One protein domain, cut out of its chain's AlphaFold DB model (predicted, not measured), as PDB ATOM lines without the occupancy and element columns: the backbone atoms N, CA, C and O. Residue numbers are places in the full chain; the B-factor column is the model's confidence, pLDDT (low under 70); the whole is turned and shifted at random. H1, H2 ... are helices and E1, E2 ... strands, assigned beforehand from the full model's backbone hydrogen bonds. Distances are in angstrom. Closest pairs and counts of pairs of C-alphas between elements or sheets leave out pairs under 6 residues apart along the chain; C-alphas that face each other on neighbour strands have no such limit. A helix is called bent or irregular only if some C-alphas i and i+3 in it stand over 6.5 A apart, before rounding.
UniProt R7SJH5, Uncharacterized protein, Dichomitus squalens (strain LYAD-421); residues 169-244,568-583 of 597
ATOM      1  N   PRO A 169      70.517 109.242  62.596       68.31
ATOM      2  CA  PRO A 169      70.869 108.550  63.829       68.31
ATOM      3  C   PRO A 169      72.335 108.116  63.804       68.31
ATOM      4  O   PRO A 169      72.780 107.385  62.914       68.31
ATOM      5  N   VAL A 170      73.091 108.507  64.831       81.69
ATOM      6  CA  VAL A 170      74.526 108.224  64.918       81.69
ATOM      7  C   VAL A 170      74.868 107.351  66.121       81.69
ATOM      8  O   VAL A 170      74.325 107.472  67.216       81.69
ATOM      9  N   CYS A 171      75.801 106.420  65.915       85.56
ATOM     10  CA  CYS A 171      76.261 105.523  66.964       85.56
ATOM     11  C   CYS A 171      77.015 106.286  68.075       85.56
ATOM     12  O   CYS A 171      77.775 107.205  67.788       85.56
ATOM     13  N   ALA A 172      76.914 105.849  69.336       84.12
ATOM     14  CA  ALA A 172      77.614 106.493  70.462       84.12
ATOM     15  C   ALA A 172      79.154 106.541  70.323       84.12
ATOM     16  O   ALA A 172      79.819 107.339  70.971       84.12
ATOM     17  N   PHE A 173      79.741 105.686  69.481       86.88
ATOM     18  CA  PHE A 173      81.171 105.745  69.160       86.88
ATOM     19  C   PHE A 173      81.486 106.804  68.089       86.88
ATOM     20  O   PHE A 173      82.533 107.445  68.117       86.88
ATOM     21  N   CYS A 174      80.552 106.989  67.162       88.94
ATOM     22  CA  CYS A 174      80.632 107.879  66.018       88.94
ATOM     23  C   CYS A 174      80.388 109.336  66.444       88.94
ATOM     24  O   CYS A 174      81.083 110.230  65.976       88.94
ATOM     25  N   ILE A 175      79.466 109.568  67.387       92.31
ATOM     26  CA  ILE A 175      79.126 110.915  67.870       92.31
ATOM     27  C   ILE A 175      80.326 111.630  68.501       92.31
ATOM     28  O   ILE A 175      80.548 112.799  68.217       92.31
ATOM     29  N   GLU A 176      81.158 110.929  69.284       93.31
ATOM     30  CA  GLU A 176      82.354 111.522  69.902       93.31
ATOM     31  C   GLU A 176      83.324 112.047  68.834       93.31
ATOM     32  O   GLU A 176      83.954 113.087  69.011       93.31
ATOM     33  N   MET A 177      83.449 111.315  67.728       95.12
ATOM     34  CA  MET A 177      84.337 111.658  66.626       95.12
ATOM     35  C   MET A 177      83.766 112.805  65.792       95.12
ATOM     36  O   MET A 177      84.479 113.777  65.555       95.12
ATOM     37  N   LEU A 178      82.473 112.758  65.462       93.00
ATOM     38  CA  LEU A 178      81.791 113.840  64.747       93.00
ATOM     39  C   LEU A 178      81.779 115.149  65.547       93.00
ATOM     40  O   LEU A 178      81.958 116.209  64.962       93.00
ATOM     41  N   GLN A 179      81.682 115.097  66.882       92.88
ATOM     42  CA  GLN A 179      81.832 116.280  67.744       92.88
ATOM     43  C   GLN A 179      83.188 116.956  67.581       92.88
ATOM     44  O   GLN A 179      83.264 118.182  67.525       92.88
ATOM     45  N   ILE A 180      84.263 116.178  67.467       95.50
ATOM     46  CA  ILE A 180      85.602 116.729  67.237       95.50
ATOM     47  C   ILE A 180      85.717 117.272  65.805       95.50
ATOM     48  O   ILE A 180      86.350 118.309  65.613       95.50
ATOM     49  N   THR A 181      85.095 116.627  64.812       95.38
ATOM     50  CA  THR A 181      85.033 117.129  63.425       95.38
ATOM     51  C   THR A 181      84.297 118.465  63.339       95.38
ATOM     52  O   THR A 181      84.807 119.387  62.715       95.38
ATOM     53  N   ALA A 182      83.169 118.605  64.034       92.19
ATOM     54  CA  ALA A 182      82.373 119.832  64.081       92.19
ATOM     55  C   ALA A 182      83.033 120.954  64.910       92.19
ATOM     56  O   ALA A 182      82.779 122.135  64.697       92.19
ATOM     57  N   SER A 183      83.898 120.603  65.869       94.44
ATOM     58  CA  SER A 183      84.545 121.571  66.762       94.44
ATOM     59  C   SER A 183      85.445 122.543  65.991       94.44
ATOM     60  O   SER A 183      86.330 122.120  65.238       94.44
ATOM     61  N   GLY A 184      85.286 123.846  66.235       94.19
ATOM     62  CA  GLY A 184      86.198 124.885  65.743       94.19
ATOM     63  C   GLY A 184      87.551 124.900  66.475       94.19
ATOM     64  O   GLY A 184      87.710 124.283  67.533       94.19
ATOM     65  N   LYS A 185      88.535 125.654  65.953       96.56
ATOM     66  CA  LYS A 185      89.915 125.730  66.493       96.56
ATOM     67  C   LYS A 185      89.950 126.007  68.004       96.56
ATOM     68  O   LYS A 185      90.685 125.343  68.731       96.56
ATOM     69  N   GLY A 186      89.123 126.936  68.494       94.75
ATOM     70  CA  GLY A 186      89.037 127.279  69.920       94.75
ATOM     71  C   GLY A 186      88.554 126.125  70.807       94.75
ATOM     72  O   GLY A 186      89.135 125.878  71.862       94.75
ATOM     73  N   GLN A 187      87.553 125.361  70.360       96.06
ATOM     74  CA  GLN A 187      87.074 124.186  71.095       96.06
ATOM     75  C   GLN A 187      88.096 123.047  71.070       96.06
ATOM     76  O   GLN A 187      88.349 122.421  72.099       96.06
ATOM     77  N   LEU A 188      88.773 122.829  69.935       97.25
ATOM     78  CA  LEU A 188      89.861 121.851  69.847       97.25
ATOM     79  C   LEU A 188      90.996 122.167  70.835       97.25
ATOM     80  O   LEU A 188      91.548 121.248  71.442       97.25
ATOM     81  N   LYS A 189      91.300 123.452  71.080       97.56
ATOM     82  CA  LYS A 189      92.294 123.868  72.090       97.56
ATOM     83  C   LYS A 189      91.910 123.464  73.514       97.56
ATOM     84  O   LYS A 189      92.805 123.198  74.318       97.56
ATOM     85  N   GLN A 190      90.622 123.343  73.825       97.25
ATOM     86  CA  GLN A 190      90.139 122.911  75.142       97.25
ATOM     87  C   GLN A 190      90.181 121.384  75.316       97.25
ATOM     88  O   GLN A 190      90.238 120.888  76.442       97.25
ATOM     89  N   LEU A 191      90.217 120.615  74.222       96.81
ATOM     90  CA  LEU A 191      90.232 119.156  74.300       96.81
ATOM     91  C   LEU A 191      91.595 118.613  74.782       96.81
ATOM     92  O   LEU A 191      92.654 119.136  74.411       96.81
ATOM     93  N   PRO A 192      91.614 117.530  75.585       97.75
ATOM     94  CA  PRO A 192      92.855 116.869  75.981       97.75
ATOM     95  C   PRO A 192      93.621 116.304  74.775       97.75
ATOM     96  O   PRO A 192      93.022 115.719  73.869       97.75
ATOM     97  N   MET A 193      94.959 116.375  74.799       97.25
ATOM     98  CA  MET A 193      95.820 115.847  73.722       97.25
ATOM     99  C   MET A 193      95.564 114.366  73.413       97.25
ATOM    100  O   MET A 193      95.609 113.963  72.256       97.25
ATOM    101  N   ALA A 194      95.239 113.554  74.422       97.56
ATOM    102  CA  ALA A 194      94.900 112.146  74.223       97.56
ATOM    103  C   ALA A 194      93.671 111.959  73.312       97.56
ATOM    104  O   ALA A 194      93.663 111.068  72.463       97.56
ATOM    105  N   LYS A 195      92.657 112.825  73.447       97.12
ATOM    106  CA  LYS A 195      91.430 112.774  72.642       97.12
ATOM    107  C   LYS A 195      91.700 113.202  71.199       97.12
ATOM    108  O   LYS A 195      91.250 112.537  70.272       97.12
ATOM    109  N   LEU A 196      92.517 114.237  71.011       97.88
ATOM    110  CA  LEU A 196      92.941 114.702  69.688       97.88
ATOM    111  C   LEU A 196      93.815 113.664  68.963       97.88
ATOM    112  O   LEU A 196      93.592 113.392  67.787       97.88
ATOM    113  N   LYS A 197      94.738 112.999  69.671       97.44
ATOM    114  CA  LYS A 197      95.529 111.881  69.125       97.44
ATOM    115  C   LYS A 197      94.659 110.678  68.756       97.44
ATOM    116  O   LYS A 197      94.869 110.075  67.706       97.44
ATOM    117  N   LYS A 198      93.660 110.347  69.585       97.31
ATOM    118  CA  LYS A 198      92.662 109.306  69.283       97.31
ATOM    119  C   LYS A 198      91.890 109.641  68.005       97.31
ATOM    120  O   LYS A 198      91.751 108.765  67.159       97.31
ATOM    121  N   TYR A 199      91.444 110.887  67.852       97.69
ATOM    122  CA  TYR A 199      90.746 111.364  66.657       97.69
ATOM    123  C   TYR A 199      91.625 111.295  65.400       97.69
ATOM    124  O   TYR A 199      91.221 110.678  64.416       97.69
ATOM    125  N   ALA A 200      92.850 111.833  65.456       98.12
ATOM    126  CA  ALA A 200      93.798 111.788  64.340       98.12
ATOM    127  C   ALA A 200      94.033 110.348  63.867       98.12
ATOM    128  O   ALA A 200      93.907 110.044  62.684       98.12
ATOM    129  N   LYS A 201      94.276 109.432  64.813       97.94
ATOM    130  CA  LYS A 201      94.444 108.005  64.526       97.94
ATOM    131  C   LYS A 201      93.180 107.379  63.932       97.94
ATOM    132  O   LYS A 201      93.278 106.595  62.995       97.94
ATOM    133  N   ALA A 202      92.004 107.710  64.466       97.25
ATOM    134  CA  ALA A 202      90.744 107.124  64.025       97.25
ATOM    135  C   ALA A 202      90.417 107.460  62.557       97.25
ATOM    136  O   ALA A 202      89.855 106.619  61.854       97.25
ATOM    137  N   TYR A 203      90.799 108.648  62.091       97.94
ATOM    138  CA  TYR A 203      90.602 109.105  60.712       97.94
ATOM    139  C   TYR A 203      91.851 108.997  59.833       97.94
ATOM    140  O   TYR A 203      91.838 109.497  58.709       97.94
ATOM    141  N   ASN A 204      92.924 108.372  60.325       97.81
ATOM    142  CA  ASN A 204      94.208 108.270  59.626       97.81
ATOM    143  C   ASN A 204      94.764 109.630  59.152       97.81
ATOM    144  O   ASN A 204      95.217 109.768  58.018       97.81
ATOM    145  N   ILE A 205      94.685 110.649  60.007       98.06
ATOM    146  CA  ILE A 205      95.267 111.971  59.758       98.06
ATOM    147  C   ILE A 205      96.734 111.931  60.187       98.06
ATOM    148  O   ILE A 205      97.033 111.643  61.348       98.06
ATOM    149  N   ASP A 206      97.641 112.232  59.258       97.69
ATOM    150  CA  ASP A 206      99.074 112.247  59.540       97.69
ATOM    151  C   ASP A 206      99.472 113.482  60.361       97.69
ATOM    152  O   ASP A 206      99.365 114.631  59.919       97.69
ATOM    153  N   VAL A 207      99.932 113.200  61.576       97.50
ATOM    154  CA  VAL A 207     100.361 114.159  62.605       97.50
ATOM    155  C   VAL A 207     101.794 113.868  63.074       97.50
ATOM    156  O   VAL A 207     102.192 114.255  64.175       97.50
ATOM    157  N   SER A 208     102.563 113.128  62.274       95.50
ATOM    158  CA  SER A 208     103.936 112.736  62.600       95.50
ATOM    159  C   SER A 208     104.856 113.961  62.658       95.50
ATOM    160  O   SER A 208     104.809 114.819  61.785       95.50
ATOM    161  N   GLY A 209     105.702 114.044  63.690       94.19
ATOM    162  CA  GLY A 209     106.683 115.129  63.850       94.19
ATOM    163  C   GLY A 209     106.176 116.389  64.562       94.19
ATOM    164  O   GLY A 209     106.973 117.279  64.829       94.19
ATOM    165  N   ILE A 210     104.893 116.449  64.928       94.50
ATOM    166  CA  ILE A 210     104.316 117.603  65.622       94.50
ATOM    167  C   ILE A 210     104.492 117.458  67.138       94.50
ATOM    168  O   ILE A 210     103.938 116.540  67.756       94.50
ATOM    169  N   LEU A 211     105.260 118.367  67.741       91.75
ATOM    170  CA  LEU A 211     105.516 118.389  69.186       91.75
ATOM    171  C   LEU A 211     104.529 119.289  69.933       91.75
ATOM    172  O   LEU A 211     104.170 118.992  71.076       91.75
ATOM    173  N   GLU A 212     104.053 120.355  69.287       97.56
ATOM    174  CA  GLU A 212     103.207 121.357  69.921       97.56
ATOM    175  C   GLU A 212     101.713 121.097  69.711       97.56
ATOM    176  O   GLU A 212     101.251 120.623  68.672       97.56
ATOM    177  N   LYS A 213     100.914 121.429  70.730       97.75
ATOM    178  CA  LYS A 213      99.459 121.240  70.686       97.75
ATOM    179  C   LYS A 213      98.795 122.108  69.614       97.75
ATOM    180  O   LYS A 213      97.845 121.648  68.985       97.75
ATOM    181  N   ASP A 214      99.262 123.341  69.435       98.00
ATOM    182  CA  ASP A 214      98.661 124.275  68.483       98.00
ATOM    183  C   ASP A 214      98.908 123.836  67.034       98.00
ATOM    184  O   ASP A 214      97.947 123.752  66.269       98.00
ATOM    185  N   GLU A 215     100.127 123.410  66.700       98.00
ATOM    186  CA  GLU A 215     100.451 122.784  65.409       98.00
ATOM    187  C   GLU A 215      99.616 121.517  65.157       98.00
ATOM    188  O   GLU A 215      99.141 121.273  64.046       98.00
ATOM    189  N   PHE A 216      99.367 120.714  66.200       98.19
ATOM    190  CA  PHE A 216      98.554 119.499  66.083       98.19
ATOM    191  C   PHE A 216      97.113 119.842  65.697       98.19
ATOM    192  O   PHE A 216      96.505 119.181  64.855       98.19
ATOM    193  N   ILE A 217      96.555 120.887  66.311       98.12
ATOM    194  CA  ILE A 217      95.206 121.376  66.021       98.12
ATOM    195  C   ILE A 217      95.146 121.974  64.618       98.12
ATOM    196  O   ILE A 217      94.194 121.697  63.892       98.12
ATOM    197  N   GLU A 218      96.152 122.746  64.212       97.88
ATOM    198  CA  GLU A 218      96.236 123.279  62.852       97.88
ATOM    199  C   GLU A 218      96.281 122.164  61.817       97.88
ATOM    200  O   GLU A 218      95.565 122.237  60.821       97.88
ATOM    201  N   ARG A 219      96.999 121.074  62.094       98.06
ATOM    202  CA  ARG A 219      97.008 119.899  61.222       98.06
ATOM    203  C   ARG A 219      95.643 119.215  61.128       98.06
ATOM    204  O   ARG A 219      95.254 118.800  60.041       98.06
ATOM    205  N   LEU A 220      94.900 119.121  62.234       97.81
ATOM    206  CA  LEU A 220      93.536 118.575  62.230       97.81
ATOM    207  C   LEU A 220      92.547 119.451  61.455       97.81
ATOM    208  O   LEU A 220      91.670 118.913  60.784       97.81
ATOM    209  N   VAL A 221      92.664 120.775  61.567       97.00
ATOM    210  CA  VAL A 221      91.818 121.726  60.830       97.00
ATOM    211  C   VAL A 221      92.185 121.718  59.347       97.00
ATOM    212  O   VAL A 221      91.294 121.633  58.513       97.00
ATOM    213  N   ALA A 222      93.478 121.700  59.012       97.12
ATOM    214  CA  ALA A 222      93.970 121.617  57.637       97.12
ATOM    215  C   ALA A 222      93.636 120.284  56.945       97.12
ATOM    216  O   ALA A 222      93.676 120.199  55.722       97.12
ATOM    217  N   ALA A 223      93.324 119.235  57.711       97.50
ATOM    218  CA  ALA A 223      92.838 117.972  57.165       97.50
ATOM    219  C   ALA A 223      91.367 118.035  56.712       97.50
ATOM    220  O   ALA A 223      90.898 117.072  56.109       97.50
ATOM    221  N   ARG A 224      90.632 119.114  57.017       96.38
ATOM    222  CA  ARG A 224      89.243 119.324  56.584       96.38
ATOM    223  C   ARG A 224      89.204 120.001  55.211       96.38
ATOM    224  O   ARG A 224      90.110 120.749  54.853       96.38
ATOM    225  N   THR A 225      88.154 119.737  54.443       93.19
ATOM    226  CA  THR A 225      87.829 120.457  53.209       93.19
ATOM    227  C   THR A 225      87.414 121.900  53.533       93.19
ATOM    228  O   THR A 225      87.094 122.188  54.690       93.19
ATOM    229  N   PRO A 226      87.390 122.815  52.546       88.00
ATOM    230  CA  PRO A 226      86.913 124.188  52.744       88.00
ATOM    231  C   PRO A 226      85.489 124.268  53.292       88.00
ATOM    232  O   PRO A 226      85.179 125.177  54.050       88.00
ATOM    233  N   GLU A 227      84.657 123.282  52.966       82.50
ATOM    234  CA  GLU A 227      83.308 123.166  53.512       82.50
ATOM    235  C   GLU A 227      83.363 122.952  55.035       82.50
ATOM    236  O   GLU A 227      82.444 123.330  55.754       82.50
ATOM    237  N   GLY A 228      84.409 122.309  55.575       86.44
ATOM    238  CA  GLY A 228      84.556 121.961  57.000       86.44
ATOM    239  C   GLY A 228      84.440 120.464  57.333       86.44
ATOM    240  O   GLY A 228      84.545 120.095  58.505       86.44
ATOM    241  N   CYS A 229      84.277 119.598  56.331       90.88
ATOM    242  CA  CYS A 229      84.149 118.146  56.474       90.88
ATOM    243  C   CYS A 229      85.500 117.460  56.276       90.88
ATOM    244  O   CYS A 229      86.442 118.041  55.749       90.88
ATOM    245  N   LEU A 230      85.634 116.201  56.691       95.00
ATOM    246  CA  LEU A 230      86.826 115.430  56.335       95.00
ATOM    247  C   LEU A 230      86.700 114.881  54.903       95.00
ATOM    248  O   LEU A 230      85.606 114.494  54.496       95.00
ATOM    249  N   PRO A 231      87.805 114.764  54.145       96.06
ATOM    250  CA  PRO A 231      87.800 114.094  52.854       96.06
ATOM    251  C   PRO A 231      87.246 112.669  52.953       96.06
ATOM    252  O   PRO A 231      87.516 111.938  53.912       96.06
ATOM    253  N   HIS A 232      86.555 112.228  51.901       92.88
ATOM    254  CA  HIS A 232      85.909 110.913  51.853       92.88
ATOM    255  C   HIS A 232      86.863 109.736  52.152       92.88
ATOM    256  O   HIS A 232      86.449 108.707  52.694       92.88
ATOM    257  N   ALA A 233      88.158 109.880  51.846       96.75
ATOM    258  CA  ALA A 233      89.182 108.879  52.147       96.75
ATOM    259  C   ALA A 233      89.344 108.634  53.662       96.75
ATOM    260  O   ALA A 233      89.404 107.484  54.107       96.75
ATOM    261  N   ASN A 234      89.356 109.701  54.462       97.50
ATOM    262  CA  ASN A 234      89.475 109.649  55.919       97.50
ATOM    263  C   ASN A 234      88.208 109.065  56.555       97.50
ATOM    264  O   ASN A 234      88.291 108.221  57.451       97.50
ATOM    265  N   GLU A 235      87.033 109.454  56.061       94.56
ATOM    266  CA  GLU A 235      85.760 108.883  56.514       94.56
ATOM    267  C   GLU A 235      85.648 107.390  56.194       94.56
ATOM    268  O   GLU A 235      85.263 106.587  57.049       94.56
ATOM    269  N   SER A 236      86.033 106.995  54.979       92.12
ATOM    270  CA  SER A 236      86.084 105.594  54.560       92.12
ATOM    271  C   SER A 236      87.042 104.781  55.427       92.12
ATOM    272  O   SER A 236      86.726 103.648  55.801       92.12
ATOM    273  N   TYR A 237      88.195 105.353  55.786       97.44
ATOM    274  CA  TYR A 237      89.128 104.723  56.713       97.44
ATOM    275  C   TYR A 237      88.490 104.524  58.091       97.44
ATOM    276  O   TYR A 237      88.528 103.408  58.616       97.44
ATOM    277  N   TYR A 238      87.861 105.566  58.642       95.81
ATOM    278  CA  TYR A 238      87.197 105.515  59.944       95.81
ATOM    279  C   TYR A 238      86.114 104.431  59.986       95.81
ATOM    280  O   TYR A 238      86.105 103.594  60.895       95.81
ATOM    281  N   ARG A 239      85.252 104.381  58.963       92.69
ATOM    282  CA  ARG A 239      84.178 103.383  58.852       92.69
ATOM    283  C   ARG A 239      84.707 101.949  58.789       92.69
ATOM    284  O   ARG A 239      84.092 101.061  59.370       92.69
ATOM    285  N   LYS A 240      85.838 101.725  58.112       94.50
ATOM    286  CA  LYS A 240      86.426 100.388  57.923       94.50
ATOM    287  C   LYS A 240      87.264  99.907  59.110       94.50
ATOM    288  O   LYS A 240      87.233  98.718  59.414       94.50
ATOM    289  N   HIS A 241      88.009 100.798  59.765       95.62
ATOM    290  CA  HIS A 241      89.056 100.402  60.721       95.62
ATOM    291  C   HIS A 241      88.793 100.848  62.158       95.62
ATOM    292  O   HIS A 241      89.275 100.208  63.092       95.62
ATOM    293  N   SER A 242      88.045 101.934  62.350       93.94
ATOM    294  CA  SER A 242      87.927 102.583  63.658       93.94
ATOM    295  C   SER A 242      86.601 102.298  64.340       93.94
ATOM    296  O   SER A 242      86.567 102.211  65.565       93.94
ATOM    297  N   ILE A 243      85.517 102.113  63.579       91.38
ATOM    298  CA  ILE A 243      84.229 101.690  64.136       91.38
ATOM    299  C   ILE A 243      84.343 100.216  64.553       91.38
ATOM    300  O   ILE A 243      84.574  99.360  63.696       91.38
ATOM    301  N   PRO A 244      84.159  99.874  65.843       89.12
ATOM    302  CA  PRO A 244      84.208  98.490  66.287       89.12
ATOM    303  C   PRO A 244      83.170  97.663  65.532       89.12
ATOM    304  O   PRO A 244      81.962  97.881  65.671       89.12
ATOM    305  N   LEU A 568      69.929 109.021  72.083       43.66
ATOM    306  CA  LEU A 568      70.133 109.160  70.650       43.66
ATOM    307  C   LEU A 568      70.421 110.636  70.386       43.66
ATOM    308  O   LEU A 568      69.535 111.472  70.532       43.66
ATOM    309  N   CYS A 569      71.671 110.955  70.058       43.69
ATOM    310  CA  CYS A 569      72.047 112.288  69.603       43.69
ATOM    311  C   CYS A 569      71.576 112.459  68.157       43.69
ATOM    312  O   CYS A 569      71.864 111.610  67.307       43.69
ATOM    313  N   VAL A 570      70.862 113.549  67.897       46.12
ATOM    314  CA  VAL A 570      70.450 113.956  66.555       46.12
ATOM    315  C   VAL A 570      71.555 114.832  65.974       46.12
ATOM    316  O   VAL A 570      72.051 115.742  66.643       46.12
ATOM    317  N   ILE A 571      71.974 114.525  64.749       49.91
ATOM    318  CA  ILE A 571      72.952 115.321  64.013       49.91
ATOM    319  C   ILE A 571      72.258 115.927  62.801       49.91
ATOM    320  O   ILE A 571      71.647 115.193  62.026       49.91
ATOM    321  N   CYS A 572      72.380 117.243  62.656       42.66
ATOM    322  CA  CYS A 572      71.936 118.003  61.493       42.66
ATOM    323  C   CYS A 572      73.168 118.353  60.637       42.66
ATOM    324  O   CYS A 572      74.204 118.714  61.200       42.66
ATOM    325  N   GLN A 573      73.092 118.226  59.311       36.31
ATOM    326  CA  GLN A 573      74.223 118.444  58.396       36.31
ATOM    327  C   GLN A 573      73.833 119.429  57.284       36.31
ATOM    328  O   GLN A 573      72.838 119.178  56.616       36.31
ATOM    329  N   ASP A 574      74.607 120.506  57.102       40.91
ATOM    330  CA  ASP A 574      74.373 121.616  56.156       40.91
ATOM    331  C   ASP A 574      75.369 121.658  54.988       40.91
ATOM    332  O   ASP A 574      76.453 121.087  55.083       40.91
ATOM    333  N   GLU A 575      75.025 122.427  53.952       41.22
ATOM    334  CA  GLU A 575      75.890 122.890  52.861       41.22
ATOM    335  C   GLU A 575      76.756 124.111  53.273       41.22
ATOM    336  O   GLU A 575      77.847 124.283  52.733       41.22
ATOM    337  N   GLU A 576      76.355 124.902  54.288       40.75
ATOM    338  CA  GLU A 576      77.132 126.061  54.801       40.75
ATOM    339  C   GLU A 576      77.651 125.932  56.261       40.75
ATOM    340  O   GLU A 576      78.711 126.472  56.592       40.75
ATOM    341  N   ALA A 577      76.988 125.172  57.142       46.59
ATOM    342  CA  ALA A 577      77.415 124.843  58.513       46.59
ATOM    343  C   ALA A 577      77.624 123.328  58.735       46.59
ATOM    344  O   ALA A 577      76.710 122.573  59.061       46.59
ATOM    345  N   ASN A 578      78.864 122.858  58.611       53.03
ATOM    346  CA  ASN A 578      79.084 121.462  58.239       53.03
ATOM    347  C   ASN A 578      78.570 120.351  59.183       53.03
ATOM    348  O   ASN A 578      78.375 119.242  58.708       53.03
ATOM    349  N   ILE A 579      78.319 120.596  60.479       51.22
ATOM    350  CA  ILE A 579      77.577 119.679  61.375       51.22
ATOM    351  C   ILE A 579      77.034 120.470  62.586       51.22
ATOM    352  O   ILE A 579      77.818 121.084  63.312       51.22
ATOM    353  N   ALA A 580      75.741 120.361  62.904       48.03
ATOM    354  CA  ALA A 580      75.191 120.718  64.216       48.03
ATOM    355  C   ALA A 580      74.882 119.449  65.028       48.03
ATOM    356  O   ALA A 580      74.166 118.553  64.584       48.03
ATOM    357  N   ILE A 581      75.446 119.357  66.235       48.53
ATOM    358  CA  ILE A 581      75.260 118.206  67.126       48.53
ATOM    359  C   ILE A 581      74.363 118.623  68.274       48.53
ATOM    360  O   ILE A 581      74.766 119.407  69.134       48.53
ATOM    361  N   VAL A 582      73.154 118.069  68.295       44.66
ATOM    362  CA  VAL A 582      72.194 118.297  69.368       44.66
ATOM    363  C   VAL A 582      72.386 117.197  70.408       44.66
ATOM    364  O   VAL A 582      72.071 116.026  70.181       44.66
ATOM    365  N   ASP A 583      72.955 117.561  71.558       38.53
ATOM    366  CA  ASP A 583      73.101 116.646  72.689       38.53
ATOM    367  C   ASP A 583      71.747 116.514  73.402       38.53
ATOM    368  O   ASP A 583      71.345 117.365  74.197       38.53
TER     369      ASP A 583
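Overview. This is residues 169 to 244 and 568 to 583 of the 597 residues of an uncharacterized protein of Dichomitus squalens (strain LYAD-421) (UniProt R7SJH5). A small two-strand hairpin, E1 and E2, sits at one end of the longest axis, beside H1 of a cluster of five short helices that are set mostly crosswise. H1 lies between the hairpin and H3, H2 and H4 pack together at one side of the cluster, and H5 lies at another side, meeting H3 at the last residues of both helices. The printed part has 92 residues, with five named helices followed by two named strands, in the order H1, H2, H3, H4, H5, E1, E2; the sheet, E1 - E2, is antiparallel, and the class is mostly helix. The whole is compact, with a radius of gyration of the C-alphas of 12.7 A and spans of 36 by 28 by 23 A.

Along the chain. Strand E1 is residues 570 to 572, 6.6 A from first to last C-alpha, and strand E2 is residues 580 to 582, 6.4 A, ending with C-alpha 582 at (72.194, 118.297, 69.368). Helix H1, residues 172 to 182, begins with C-alpha 172 at (77.614, 106.493, 70.462) and measures 15.5 A. H2 is residues 185 to 190, 9.1 A long. H3 is residues 193 to 202, 14.0 A, and H4 is residues 213 to 222, 14.2 A. H5, residues 232 to 242, measures 14.6 A and ends with C-alpha 242 at (87.927, 102.583, 63.658). H5 is neither bent nor irregular, but only just: C-alphas 239 and 242 are 6.1 A apart.

Arrangement. E1 and E2 form an antiparallel hairpin, with 161 degrees between their directions. Across the pair, N 580 and O 572 are 2.8 A apart and N 572 and O 580 are 2.9 A apart, within hydrogen-bond range; C-alphas 571 and 581 face each other at 4.8 A. The closest C-alphas of H1 and E2 are those of Gln 179 and Ile 581, 6.9 A apart, while H1 and E1 are apart. H1 and H3 only just touch, with 3 pairs of C-alphas within 8 A; the closest are those of Met 177 and Tyr 199, 6.4 A, and the two lines are about perpendicular at 76 degrees. H3 is the hub, touching H1, H4 and H5. H3 and H4 only just touch, also with 3 pairs, at a shallow tilt of 30 degrees, the same way; their closest C-alphas are those of Ala 200 and Leu 220, 7.1 A. H3 and H5 touch, about perpendicular at 78 degrees, with the closest C-alphas, those of Ala 202 and Ser 242, 5.4 A apart. H2 and H4 touch at a steep tilt of 39 degrees, opposite ways, the closest C-alphas being those of Leu 188 and Ile 217, 6.6 A. H1 and H5 are near each other, with 5 pairs of C-alphas within 10 A; H2 and H5 are apart, for instance, and so are H1 and H4. In H3, H4 and H5 every O i to N i+4 pair is within hydrogen-bond range; in H1 5 of 7 are, and in H2 1 of 2.

Size, cuts and confidence. The two C-alphas farthest apart are those of Gly 209 and Leu 568, at 37.7 A. Residues 245 to 567 are cut out and not printed, and C-alphas 244 and 568 are 18.2 A apart across the cut, which falls in the link from H5 to E1. Of the links that are printed whole, H1 to H2 and H2 to H3 are tight, the others are short, and none is long. The mean pLDDT of the printed part is 85.8; residue 169 and residues 568 to 583, which include E1 and E2, are under 70.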